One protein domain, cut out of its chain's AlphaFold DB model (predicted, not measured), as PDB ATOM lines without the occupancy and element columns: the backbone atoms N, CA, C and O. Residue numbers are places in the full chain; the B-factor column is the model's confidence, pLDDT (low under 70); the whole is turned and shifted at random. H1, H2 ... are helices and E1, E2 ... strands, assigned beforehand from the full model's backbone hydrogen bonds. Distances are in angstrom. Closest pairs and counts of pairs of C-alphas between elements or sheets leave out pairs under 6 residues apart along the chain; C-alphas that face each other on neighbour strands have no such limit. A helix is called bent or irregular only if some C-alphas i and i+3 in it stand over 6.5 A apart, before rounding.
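What this domain is: This is residues 2 to 84 of the 148 residues of the protein "CTP_transf_like domain-containing protein" of Acidobacteria bacterium (UniProt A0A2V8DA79). A small parallel sheet of three strands, E1 E2 E3, makes the core, with H2 and H4 over one face and H6 over the opposite face. H1 lies away from the sheet. The printed part has 83 residues with six named helices and three named strands, in the order H1 E1 H2 H3 E2 H4 H5 H6 E3; the class is mixed. It is compact, with a radius of gyration of the C-alphas of 12.4 A and spans of 38 by 30 by 22 A.

How they stand to each other: H1, residues 2 to 6, is not on the sheet. E1, residues 15 to 19, and E2, residues 40 to 44, are parallel at 26 degrees, with N 16 and O 40 2.8 A apart. H2, residues 20 to 24, is on the sheet over E2, at a height of 9.2 A. H3, residues 32 to 36, is not on it. E1, H2 H3, E2 is a strand-helix-strand unit, parallel neighbours with helices between, and its crossover is right-handed. E3, residues 80 to 83, is parallel to E2, with N 81 and O 41 2.7 A apart; E2, H4 H5 H6, E3, with H4 at residues 51 to 57, H5 at 59 to 64 and H6 at 68 to 71, is another unit. H4, on the same face as H2, stands up from the sheet at 69 degrees; their closest C-alphas, Ala 20 and Ala 51, are 5.6 A apart, and they touch. H5 touches H4 only at the corner, C-alphas 55 and 62 being closest at 4.9 A, and only grazes the sheet. H6 is on the opposite face, over E3. Every O i to N i+4 pair is within hydrogen-bond range in H1, H2 and H3, but 1 of 3 in H4 and 0 of 2 in H5, whose i+3 counts are 4 of 4 and 2 of 3; H6 is too short for such a pair.

Where its parts are: H1 begins at C-alpha 2, (161.274, 136.217, 112.467), and E3 ends at C-alpha 83, (163.558, 137.843, 87.982). E1 is 13.1 A long, E2 12.7 A, H4 10.4 A and E3 9.6 A. H5, 9.9 A, is irregular: C-alphas 60 and 63 are 7.4 A apart.

The domain as a whole: The C-alphas farthest apart, of Gly 8 and Gly 48, are 38.3 A apart. The printed part has no cut and no long link. No printed residue is under pLDDT 70.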
ATOM      1  N   ARG A   2     160.741 136.097 111.086       86.19
ATOM      2  CA  ARG A   2     161.274 136.217 112.467       86.19
ATOM      3  C   ARG A   2     161.521 134.858 113.146       86.19
ATOM      4  O   ARG A   2     162.644 134.587 113.531       86.19
ATOM      5  N   ARG A   3     160.546 133.942 113.081       90.19
ATOM      6  CA  ARG A   3     160.697 132.555 113.566       90.19
ATOM      7  C   ARG A   3     161.918 131.809 113.002       90.19
ATOM      8  O   ARG A   3     162.497 131.005 113.713       90.19
ATOM      9  N   PHE A   4     162.296 132.032 111.739       90.00
ATOM     10  CA  PHE A   4     163.470 131.367 111.152       90.00
ATOM     11  C   PHE A   4     164.773 131.981 111.670       90.00
ATOM     12  O   PHE A   4     165.721 131.255 111.937       90.00
ATOM     13  N   ARG A   5     164.798 133.295 111.923       86.12
ATOM     14  CA  ARG A   5     165.919 133.917 112.639       86.12
ATOM     15  C   ARG A   5     166.059 133.377 114.059       86.12
ATOM     16  O   ARG A   5     167.173 133.096 114.483       86.12
ATOM     17  N   ASP A   6     164.944 133.163 114.752       89.94
ATOM     18  CA  ASP A   6     164.945 132.564 116.096       89.94
ATOM     19  C   ASP A   6     165.458 131.109 116.084       89.94
ATOM     20  O   ASP A   6     165.904 130.598 117.106       89.94
ATOM     21  N   GLN A   7     165.424 130.445 114.923       92.62
ATOM     22  CA  GLN A   7     165.993 129.111 114.693       92.62
ATOM     23  C   GLN A   7     167.467 129.138 114.253       92.62
ATOM     24  O   GLN A   7     168.038 128.080 114.004       92.62
ATOM     25  N   GLY A   8     168.088 130.319 114.167       91.56
ATOM     26  CA  GLY A   8     169.509 130.486 113.855       91.56
ATOM     27  C   GLY A   8     169.836 130.807 112.395       91.56
ATOM     28  O   GLY A   8     171.010 130.989 112.090       91.56
ATOM     29  N   TYR A   9     168.845 130.926 111.505       92.56
ATOM     30  CA  TYR A   9     169.092 131.310 110.110       92.56
ATOM     31  C   TYR A   9     169.409 132.805 109.990       92.56
ATOM     32  O   TYR A   9     168.660 133.657 110.489       92.56
ATOM     33  N   ALA A  10     170.486 133.139 109.284       92.19
ATOM     34  CA  ALA A  10     170.807 134.516 108.943       92.19
ATOM     35  C   ALA A  10     169.820 135.056 107.898       92.19
ATOM     36  O   ALA A  10     169.286 134.322 107.066       92.19
ATOM     37  N   SER A  11     169.579 136.370 107.895       91.31
ATOM     38  CA  SER A  11     168.683 136.983 106.903       91.31
ATOM     39  C   SER A  11     169.198 136.834 105.467       91.31
ATOM     40  O   SER A  11     168.398 136.800 104.536       91.31
ATOM     41  N   THR A  12     170.510 136.685 105.285       92.56
ATOM     42  CA  THR A  12     171.156 136.427 103.989       92.56
ATOM     43  C   THR A  12     170.989 134.988 103.485       92.56
ATOM     44  O   THR A  12     171.276 134.696 102.330       92.56
ATOM     45  N   GLU A  13     170.497 134.076 104.325       91.50
ATOM     46  CA  GLU A  13     170.205 132.685 103.952       91.50
ATOM     47  C   GLU A  13     168.725 132.481 103.598       91.50
ATOM     48  O   GLU A  13     168.323 131.421 103.117       91.50
ATOM     49  N   LEU A  14     167.890 133.493 103.845       94.69
ATOM     50  CA  LEU A  14     166.447 133.415 103.666       94.69
ATOM     51  C   LEU A  14     166.021 134.104 102.374       94.69
ATOM     52  O   LEU A  14     166.387 135.247 102.105       94.69
ATOM     53  N   PHE A  15     165.164 133.424 101.614       95.31
ATOM     54  CA  PHE A  15     164.587 133.930 100.374       95.31
ATOM     55  C   PHE A  15     163.062 133.918 100.466       95.31
ATOM     56  O   PHE A  15     162.440 132.884 100.711       95.31
ATOM     57  N   PHE A  16     162.454 135.078 100.255       96.88
ATOM     58  CA  PHE A  16     161.016 135.241 100.128       96.88
ATOM     59  C   PHE A  16     160.644 135.390  98.660       96.88
ATOM     60  O   PHE A  16     160.953 136.409  98.046       96.88
ATOM     61  N   VAL A  17     159.996 134.377  98.094       96.44
ATOM     62  CA  VAL A  17     159.632 134.361  96.675       96.44
ATOM     63  C   VAL A  17     158.188 134.814  96.504       96.44
ATOM     64  O   VAL A  17     157.287 134.267  97.138       96.44
ATOM     65  N   LEU A  18     157.961 135.800  95.638       95.94
ATOM     66  CA  LEU A  18     156.628 136.314  95.330       95.94
ATOM     67  C   LEU A  18     156.543 136.895  93.914       95.94
ATOM     68  O   LEU A  18     157.553 137.146  93.260       95.94
ATOM     69  N   GLY A  19     155.317 137.120  93.447       94.44
ATOM     70  CA  GLY A  19     155.059 137.797  92.179       94.44
ATOM     71  C   GLY A  19     155.259 139.313  92.260       94.44
ATOM     72  O   GLY A  19     155.082 139.928  93.315       94.44
ATOM     73  N   ALA A  20     155.588 139.917  91.119       94.94
ATOM     74  CA  ALA A  20     155.738 141.361  90.966       94.94
ATOM     75  C   ALA A  20     154.453 142.140  91.292       94.94
ATOM     76  O   ALA A  20     154.535 143.253  91.800       94.94
ATOM     77  N   ASP A  21     153.280 141.542  91.068       92.44
ATOM     78  CA  ASP A  21     151.976 142.095  91.443       92.44
ATOM     79  C   ASP A  21     151.865 142.314  92.958       92.44
ATOM     80  O   ASP A  21     151.584 143.425  93.400       92.44
ATOM     81  N   ALA A  22     152.175 141.293  93.758       94.00
ATOM     82  CA  ALA A  22     152.121 141.391  95.216       94.00
ATOM     83  C   ALA A  22     153.204 142.328  95.779       94.00
ATOM     84  O   ALA A  22     152.949 143.084  96.716       94.00
ATOM     85  N   PHE A  23     154.411 142.303  95.204       97.00
ATOM     86  CA  PHE A  23     155.495 143.185  95.646       97.00
ATOM     87  C   PHE A  23     155.230 144.660  95.311       97.00
ATOM     88  O   PHE A  23     155.676 145.541  96.040       97.00
ATOM     89  N   ASN A  24     154.474 144.959  94.252       95.31
ATOM     90  CA  ASN A  24     154.094 146.332  93.914       95.31
ATOM     91  C   ASN A  24     153.292 147.020  95.039       95.31
ATOM     92  O   ASN A  24     153.298 148.242  95.150       95.31
ATOM     93  N   GLU A  25     152.644 146.236  95.902       95.50
ATOM     94  CA  GLU A  25     151.881 146.707  97.060       95.50
ATOM     95  C   GLU A  25     152.673 146.627  98.377       95.50
ATOM     96  O   GLU A  25     152.094 146.825  99.445       95.50
ATOM     97  N   ILE A  26     153.987 146.366  98.340       97.12
ATOM     98  CA  ILE A  26     154.823 146.123  99.534       97.12
ATOM     99  C   ILE A  26     154.709 147.230 100.590       97.12
ATOM    100  O   ILE A  26     154.725 146.946 101.782       97.12
ATOM    101  N   ALA A  27     154.521 148.486 100.171       94.88
ATOM    102  CA  ALA A  27     154.379 149.626 101.075       94.88
ATOM    103  C   ALA A  27     153.115 149.562 101.956       94.88
ATOM    104  O   ALA A  27     153.053 150.209 102.998       94.88
ATOM    105  N   THR A  28     152.115 148.772 101.555       96.50
ATOM    106  CA  THR A  28     150.888 148.536 102.333       96.50
ATOM    107  C   THR A  28     151.069 147.453 103.398       96.50
ATOM    108  O   THR A  28     150.212 147.278 104.267       96.50
ATOM    109  N   TRP A  29     152.175 146.705 103.349       96.75
ATOM    110  CA  TRP A  29     152.409 145.598 104.261       96.75
ATOM    111  C   TRP A  29     152.817 146.123 105.632       96.75
ATOM    112  O   TRP A  29     153.509 147.134 105.780       96.75
ATOM    113  N   ARG A  30     152.410 145.389 106.668       96.00
ATOM    114  CA  ARG A  30     152.751 145.718 108.050       96.00
ATOM    115  C   ARG A  30     154.268 145.722 108.235       96.00
ATOM    116  O   ARG A  30     154.895 144.677 108.086       96.00
ATOM    117  N   ASP A  31     154.804 146.873 108.642       95.00
ATOM    118  CA  ASP A  31     156.225 147.055 108.970       95.00
ATOM    119  C   ASP A  31     157.155 146.565 107.842       95.00
ATOM    120  O   ASP A  31     158.144 145.859 108.059       95.00
ATOM    121  N   TYR A  32     156.793 146.897 106.596       95.62
ATOM    122  CA  TYR A  32     157.529 146.446 105.420       95.62
ATOM    123  C   TYR A  32     159.026 146.819 105.426       95.62
ATOM    124  O   TYR A  32     159.805 145.991 104.952       95.62
ATOM    125  N   PRO A  33     159.489 147.977 105.960       95.31
ATOM    126  CA  PRO A  33     160.916 148.281 105.969       95.31
ATOM    127  C   PRO A  33     161.695 147.248 106.784       95.31
ATOM    128  O   PRO A  33     162.659 146.682 106.278       95.31
ATOM    129  N   ALA A  34     161.216 146.910 107.987       94.56
ATOM    130  CA  ALA A  34     161.835 145.874 108.805       94.56
ATOM    131  C   ALA A  34     161.710 144.489 108.161       94.56
ATOM    132  O   ALA A  34     162.608 143.664 108.300       94.56
ATOM    133  N   LEU A  35     160.612 144.213 107.449       94.75
ATOM    134  CA  LEU A  35     160.428 142.948 106.743       94.75
ATOM    135  C   LEU A  35     161.501 142.725 105.667       94.75
ATOM    136  O   LEU A  35     162.012 141.609 105.552       94.75
ATOM    137  N   LEU A  36     161.864 143.772 104.919       96.38
ATOM    138  CA  LEU A  36     162.912 143.709 103.898       96.38
ATOM    139  C   LEU A  36     164.290 143.378 104.489       96.38
ATOM    140  O   LEU A  36     165.162 142.926 103.755       96.38
ATOM    141  N   ASP A  37     164.503 143.567 105.791       95.25
ATOM    142  CA  ASP A  37     165.774 143.265 106.462       95.25
ATOM    143  C   ASP A  37     165.837 141.829 107.011       95.25
ATOM    144  O   ASP A  37     166.864 141.386 107.531       95.25
ATOM    145  N   LEU A  38     164.739 141.073 106.902       95.00
ATOM    146  CA  LEU A  38     164.655 139.704 107.411       95.00
ATOM    147  C   LEU A  38     165.005 138.633 106.374       95.00
ATOM    148  O   LEU A  38     165.255 137.501 106.784       95.00
ATOM    149  N   ALA A  39     164.988 138.959 105.080       95.69
ATOM    150  CA  ALA A  39     165.277 138.027 103.991       95.69
ATOM    151  C   ALA A  39     165.586 138.748 102.675       95.69
ATOM    152  O   ALA A  39     165.187 139.895 102.471       95.69
ATOM    153  N   HIS A  40     166.216 138.041 101.741       96.50
ATOM    154  CA  HIS A  40     166.166 138.401 100.329       96.50
ATOM    155  C   HIS A  40     164.732 138.300  99.805       96.50
ATOM    156  O   HIS A  40     164.003 137.369 100.138       96.50
ATOM    157  N   PHE A  41     164.337 139.225  98.938       97.88
ATOM    158  CA  PHE A  41     163.050 139.183  98.246       97.88
ATOM    159  C   PHE A  41     163.277 138.802  96.792       97.88
ATOM    160  O   PHE A  41     163.880 139.565  96.053       97.88
ATOM    161  N   VAL A  42     162.798 137.638  96.370       97.50
ATOM    162  CA  VAL A  42     162.853 137.190  94.978       97.50
ATOM    163  C   VAL A  42     161.528 137.535  94.319       97.50
ATOM    164  O   VAL A  42     160.508 136.897  94.582       97.50
ATOM    165  N   VAL A  43     161.545 138.559  93.475       97.44
ATOM    166  CA  VAL A  43     160.350 139.099  92.837       97.44
ATOM    167  C   VAL A  43     160.306 138.647  91.387       97.44
ATOM    168  O   VAL A  43     161.136 139.050  90.573       97.44
ATOM    169  N   VAL A  44     159.335 137.793  91.079       96.44
ATOM    170  CA  VAL A  44     159.190 137.158  89.767       96.44
ATOM    171  C   VAL A  44     158.132 137.886  88.944       96.44
ATOM    172  O   VAL A  44     157.041 138.182  89.436       96.44
ATOM    173  N   SER A  45     158.433 138.157  87.677       94.94
ATOM    174  CA  SER A  45     157.497 138.766  86.732       94.94
ATOM    175  C   SER A  45     156.209 137.959  86.560       94.94
ATOM    176  O   SER A  45     156.198 136.728  86.617       94.94
ATOM    177  N   ARG A  46     155.106 138.662  86.301       91.00
ATOM    178  CA  ARG A  46     153.786 138.090  85.989       91.00
ATOM    179  C   ARG A  46     153.292 138.655  84.655       91.00
ATOM    180  O   ARG A  46     153.713 139.753  84.286       91.00
ATOM    181  N   PRO A  47     152.393 137.967  83.930       85.81
ATOM    182  CA  PRO A  47     151.769 138.538  82.739       85.81
ATOM    183  C   PRO A  47     151.192 139.931  83.040       85.81
ATOM    184  O   PRO A  47     150.480 140.120  84.023       85.81
ATOM    185  N   GLY A  48     151.575 140.929  82.240       84.19
ATOM    186  CA  GLY A  48     151.179 142.332  82.432       84.19
ATOM    187  C   GLY A  48     151.951 143.113  83.508       84.19
ATOM    188  O   GLY A  48     151.736 144.314  83.637       84.19
ATOM    189  N   THR A  49     152.858 142.485  84.267       86.19
ATOM    190  CA  THR A  49     153.703 143.152  85.276       86.19
ATOM    191  C   THR A  49     155.141 142.633  85.205       86.19
ATOM    192  O   THR A  49     155.490 141.621  85.824       86.19
ATOM    193  N   ALA A  50     155.985 143.341  84.453       92.00
ATOM    194  CA  ALA A  50     157.417 143.051  84.380       92.00
ATOM    195  C   ALA A  50     158.112 143.425  85.698       92.00
ATOM    196  O   ALA A  50     157.804 144.460  86.296       92.00
ATOM    197  N   ALA A  51     159.060 142.602  86.148       92.69
ATOM    198  CA  ALA A  51     159.770 142.843  87.407       92.69
ATOM    199  C   ALA A  51     160.632 144.118  87.338       92.69
ATOM    200  O   ALA A  51     160.740 144.861  88.311       92.69
ATOM    201  N   SER A  52     161.189 144.415  86.165       91.06
ATOM    202  CA  SER A  52     161.956 145.627  85.858       91.06
ATOM    203  C   SER A  52     161.193 146.930  86.116       91.06
ATOM    204  O   SER A  52     161.798 147.889  86.596       91.06
ATOM    205  N   GLN A  53     159.872 146.956  85.901       93.38
ATOM    206  CA  GLN A  53     159.033 148.142  86.141       93.38
ATOM    207  C   GLN A  53     158.961 148.538  87.623       93.38
ATOM    208  O   GLN A  53     158.597 149.668  87.947       93.38
ATOM    209  N   LEU A  54     159.299 147.631  88.546       94.19
ATOM    210  CA  LEU A  54     159.248 147.915  89.980       94.19
ATOM    211  C   LEU A  54     160.245 148.993  90.403       94.19
ATOM    212  O   LEU A  54     159.983 149.687  91.382       94.19
ATOM    213  N   ARG A  55     161.352 149.174  89.669       94.50
ATOM    214  CA  ARG A  55     162.317 150.248  89.951       94.50
ATOM    215  C   ARG A  55     161.672 151.626  89.843       94.50
ATOM    216  O   ARG A  55     161.892 152.463  90.712       94.50
ATOM    217  N   ASP A  56     160.841 151.819  88.822       93.81
ATOM    218  CA  ASP A  56     160.169 153.092  88.561       93.81
ATOM    219  C   ASP A  56     158.988 153.308  89.511       93.81
ATOM    220  O   ASP A  56     158.743 154.418  89.975       93.81
ATOM    221  N   ARG A  57     158.262 152.231  89.839       94.00
ATOM    222  CA  ARG A  57     157.092 152.290  90.732       94.00
ATOM    223  C   ARG A  57     157.465 152.436  92.206       94.00
ATOM    224  O   ARG A  57     156.697 153.009  92.974       94.00
ATOM    225  N   LEU A  58     158.624 151.914  92.606       95.06
ATOM    226  CA  LEU A  58     159.112 151.908  93.987       95.06
ATOM    227  C   LEU A  58     160.527 152.512  94.058       95.06
ATOM    228  O   LEU A  58     161.476 151.821  94.444       95.06
ATOM    229  N   PRO A  59     160.695 153.810  93.739       95.44
ATOM    230  CA  PRO A  59     162.014 154.435  93.633       95.44
ATOM    231  C   PRO A  59     162.795 154.399  94.954       95.44
ATOM    232  O   PRO A  59     164.010 154.218  94.955       95.44
ATOM    233  N   ALA A  60     162.101 154.463  96.096       95.19
ATOM    234  CA  ALA A  60     162.711 154.348  97.423       95.19
ATOM    235  C   ALA A  60     163.406 152.992  97.669       95.19
ATOM    236  O   ALA A  60     164.272 152.888  98.536       95.19
ATOM    237  N   LEU A  61     163.038 151.950  96.917       96.19
ATOM    238  CA  LEU A  61     163.601 150.605  97.029       96.19
ATOM    239  C   LEU A  61     164.564 150.260  95.887       96.19
ATOM    240  O   LEU A  61     165.220 149.221  95.950       96.19
ATOM    241  N   ALA A  62     164.703 151.120  94.873       95.50
ATOM    242  CA  ALA A  62     165.483 150.838  93.668       95.50
ATOM    243  C   ALA A  62     166.954 150.487  93.966       95.50
ATOM    244  O   ALA A  62     167.509 149.589  93.331       95.50
ATOM    245  N   ASN A  63     167.559 151.112  94.983       94.81
ATOM    246  CA  ASN A  63     168.942 150.846  95.404       94.81
ATOM    247  C   ASN A  63     169.143 149.451  96.016       94.81
ATOM    248  O   ASN A  63     170.262 148.952  96.066       94.81
ATOM    249  N   ARG A  64     168.067 148.814  96.488       95.44
ATOM    250  CA  ARG A  64     168.090 147.439  97.000       95.44
ATOM    251  C   ARG A  64     167.787 146.412  95.911       95.44
ATOM    252  O   ARG A  64     167.947 145.219  96.159       95.44
ATOM    253  N   MET A  65     167.318 146.855  94.743       96.81
ATOM    254  CA  MET A  65     166.944 145.983  93.638       96.81
ATOM    255  C   MET A  65     168.162 145.627  92.794       96.81
ATOM    256  O   MET A  65     168.843 146.508  92.263       96.81
ATOM    257  N   ILE A  66     168.390 144.334  92.595       96.25
ATOM    258  CA  ILE A  66     169.478 143.788  91.785       96.25
ATOM    259  C   ILE A  66     168.952 142.715  90.826       96.25
ATOM    260  O   ILE A  66     167.866 142.167  91.014       96.25
ATOM    261  N   GLY A  67     169.721 142.430  89.777       95.12
ATOM    262  CA  GLY A  67     169.441 141.310  88.877       95.12
ATOM    263  C   GLY A  67     169.975 139.972  89.416       95.12
ATOM    264  O   GLY A  67     170.797 139.968  90.338       95.12
ATOM    265  N   PRO A  68     169.584 138.835  88.811       92.19
ATOM    266  CA  PRO A  68     169.963 137.499  89.281       92.19
ATOM    267  C   PRO A  68     171.478 137.278  89.304       92.19
ATOM    268  O   PRO A  68     172.004 136.724  90.263       92.19
ATOM    269  N   SER A  69     172.202 137.778  88.299       91.62
ATOM    270  CA  SER A  69     173.659 137.618  88.212       91.62
ATOM    271  C   SER A  69     174.400 138.263  89.386       91.62
ATOM    272  O   SER A  69     175.370 137.700  89.882       91.62
ATOM    273  N   ALA A  70     173.930 139.419  89.863       90.62
ATOM    274  CA  ALA A  70     174.513 140.085  91.026       90.62
ATOM    275  C   ALA A  70     174.176 139.349  92.333       90.62
ATOM    276  O   ALA A  70     174.983 139.328  93.257       90.62
ATOM    277  N   ALA A  71     173.013 138.696  92.406       88.62
ATOM    278  CA  ALA A  71     172.616 137.921  93.580       88.62
ATOM    279  C   ALA A  71     173.508 136.690  93.815       88.62
ATOM    280  O   ALA A  71     173.724 136.304  94.961       88.62
ATOM    281  N   LEU A  72     174.076 136.108  92.751       85.06
ATOM    282  CA  LEU A  72     175.005 134.975  92.850       85.06
ATOM    283  C   LEU A  72     176.327 135.338  93.542       85.06
ATOM    284  O   LEU A  72     177.039 134.448  93.996       85.06
ATOM    285  N   GLN A  73     176.645 136.629  93.674       87.69
ATOM    286  CA  GLN A  73     177.824 137.095  94.408       87.69
ATOM    287  C   GLN A  73     177.637 137.087  95.933       87.69
ATOM    288  O   GLN A  73     178.508 137.577  96.640       87.69
ATOM    289  N   SER A  74     176.540 136.513  96.443       80.12
ATOM    290  CA  SER A  74     176.253 136.377  97.880       80.12
ATOM    291  C   SER A  74     176.333 137.718  98.625       80.12
ATOM    292  O   SER A  74     177.267 137.956  99.391       80.12
ATOM    293  N   PRO A  75     175.378 138.633  98.384       82.56
ATOM    294  CA  PRO A  75     175.399 139.960  98.986       82.56
ATOM    295  C   PRO A  75     175.385 139.899 100.519       82.56
ATOM    296  O   PRO A  75     174.583 139.190 101.120       82.56
ATOM    297  N   GLU A  76     176.219 140.724 101.157       86.75
ATOM    298  CA  GLU A  76     176.355 140.801 102.625       86.75
ATOM    299  C   GLU A  76     175.093 141.308 103.344       86.75
ATOM    300  O   GLU A  76     174.998 141.290 104.571       86.75
ATOM    301  N   ARG A  77     174.123 141.820 102.582       92.62
ATOM    302  CA  ARG A  77     172.863 142.368 103.080       92.62
ATOM    303  C   ARG A  77     171.703 141.838 102.255       92.62
ATOM    304  O   ARG A  77     171.840 141.510 101.080       92.62
ATOM    305  N   THR A  78     170.524 141.845 102.856       95.75
ATOM    306  CA  THR A  78     169.263 141.503 102.196       95.75
ATOM    307  C   THR A  78     168.964 142.436 101.022       95.75
ATOM    308  O   THR A  78     168.913 143.662 101.167       95.75
ATOM    309  N   VAL A  79     168.681 141.849  99.865       97.31
ATOM    310  CA  VAL A  79     168.422 142.535  98.588       97.31
ATOM    311  C   VAL A  79     167.100 142.083  97.978       97.31
ATOM    312  O   VAL A  79     166.556 141.043  98.348       97.31
ATOM    313  N   ILE A  80     166.604 142.859  97.020       98.00
ATOM    314  CA  ILE A  80     165.445 142.524  96.198       98.00
ATOM    315  C   ILE A  80     165.975 142.036  94.845       98.00
ATOM    316  O   ILE A  80     166.589 142.791  94.099       98.00
ATOM    317  N   ILE A  81     165.772 140.766  94.529       97.56
ATOM    318  CA  ILE A  81     166.233 140.115  93.306       97.56
ATOM    319  C   ILE A  81     165.077 140.125  92.313       97.56
ATOM    320  O   ILE A  81     164.053 139.483  92.544       97.56
ATOM    321  N   LEU A  82     165.235 140.858  91.215       97.38
ATOM    322  CA  LEU A  82     164.230 140.936  90.158       97.38
ATOM    323  C   LEU A  82     164.478 139.824  89.137       97.38
ATOM    324  O   LEU A  82     165.548 139.773  88.527       97.38
ATOM    325  N   ILE A  83     163.498 138.943  88.947       95.88
ATOM    326  CA  ILE A  83     163.558 137.843  87.982       95.88
ATOM    327  C   ILE A  83     162.497 138.058  86.910       95.88
ATOM    328  O   ILE A  83     161.298 137.996  87.184       95.88
ATOM    329  N   GLU A  84     162.953 138.247  85.676       94.31
ATOM    330  CA  GLU A  84     162.100 138.139  84.495       94.31
ATOM    331  C   GLU A  84     162.065 136.669  84.066       94.31
ATOM    332  O   GLU A  84     163.079 136.102  83.654       94.31
TER     333      GLU A  84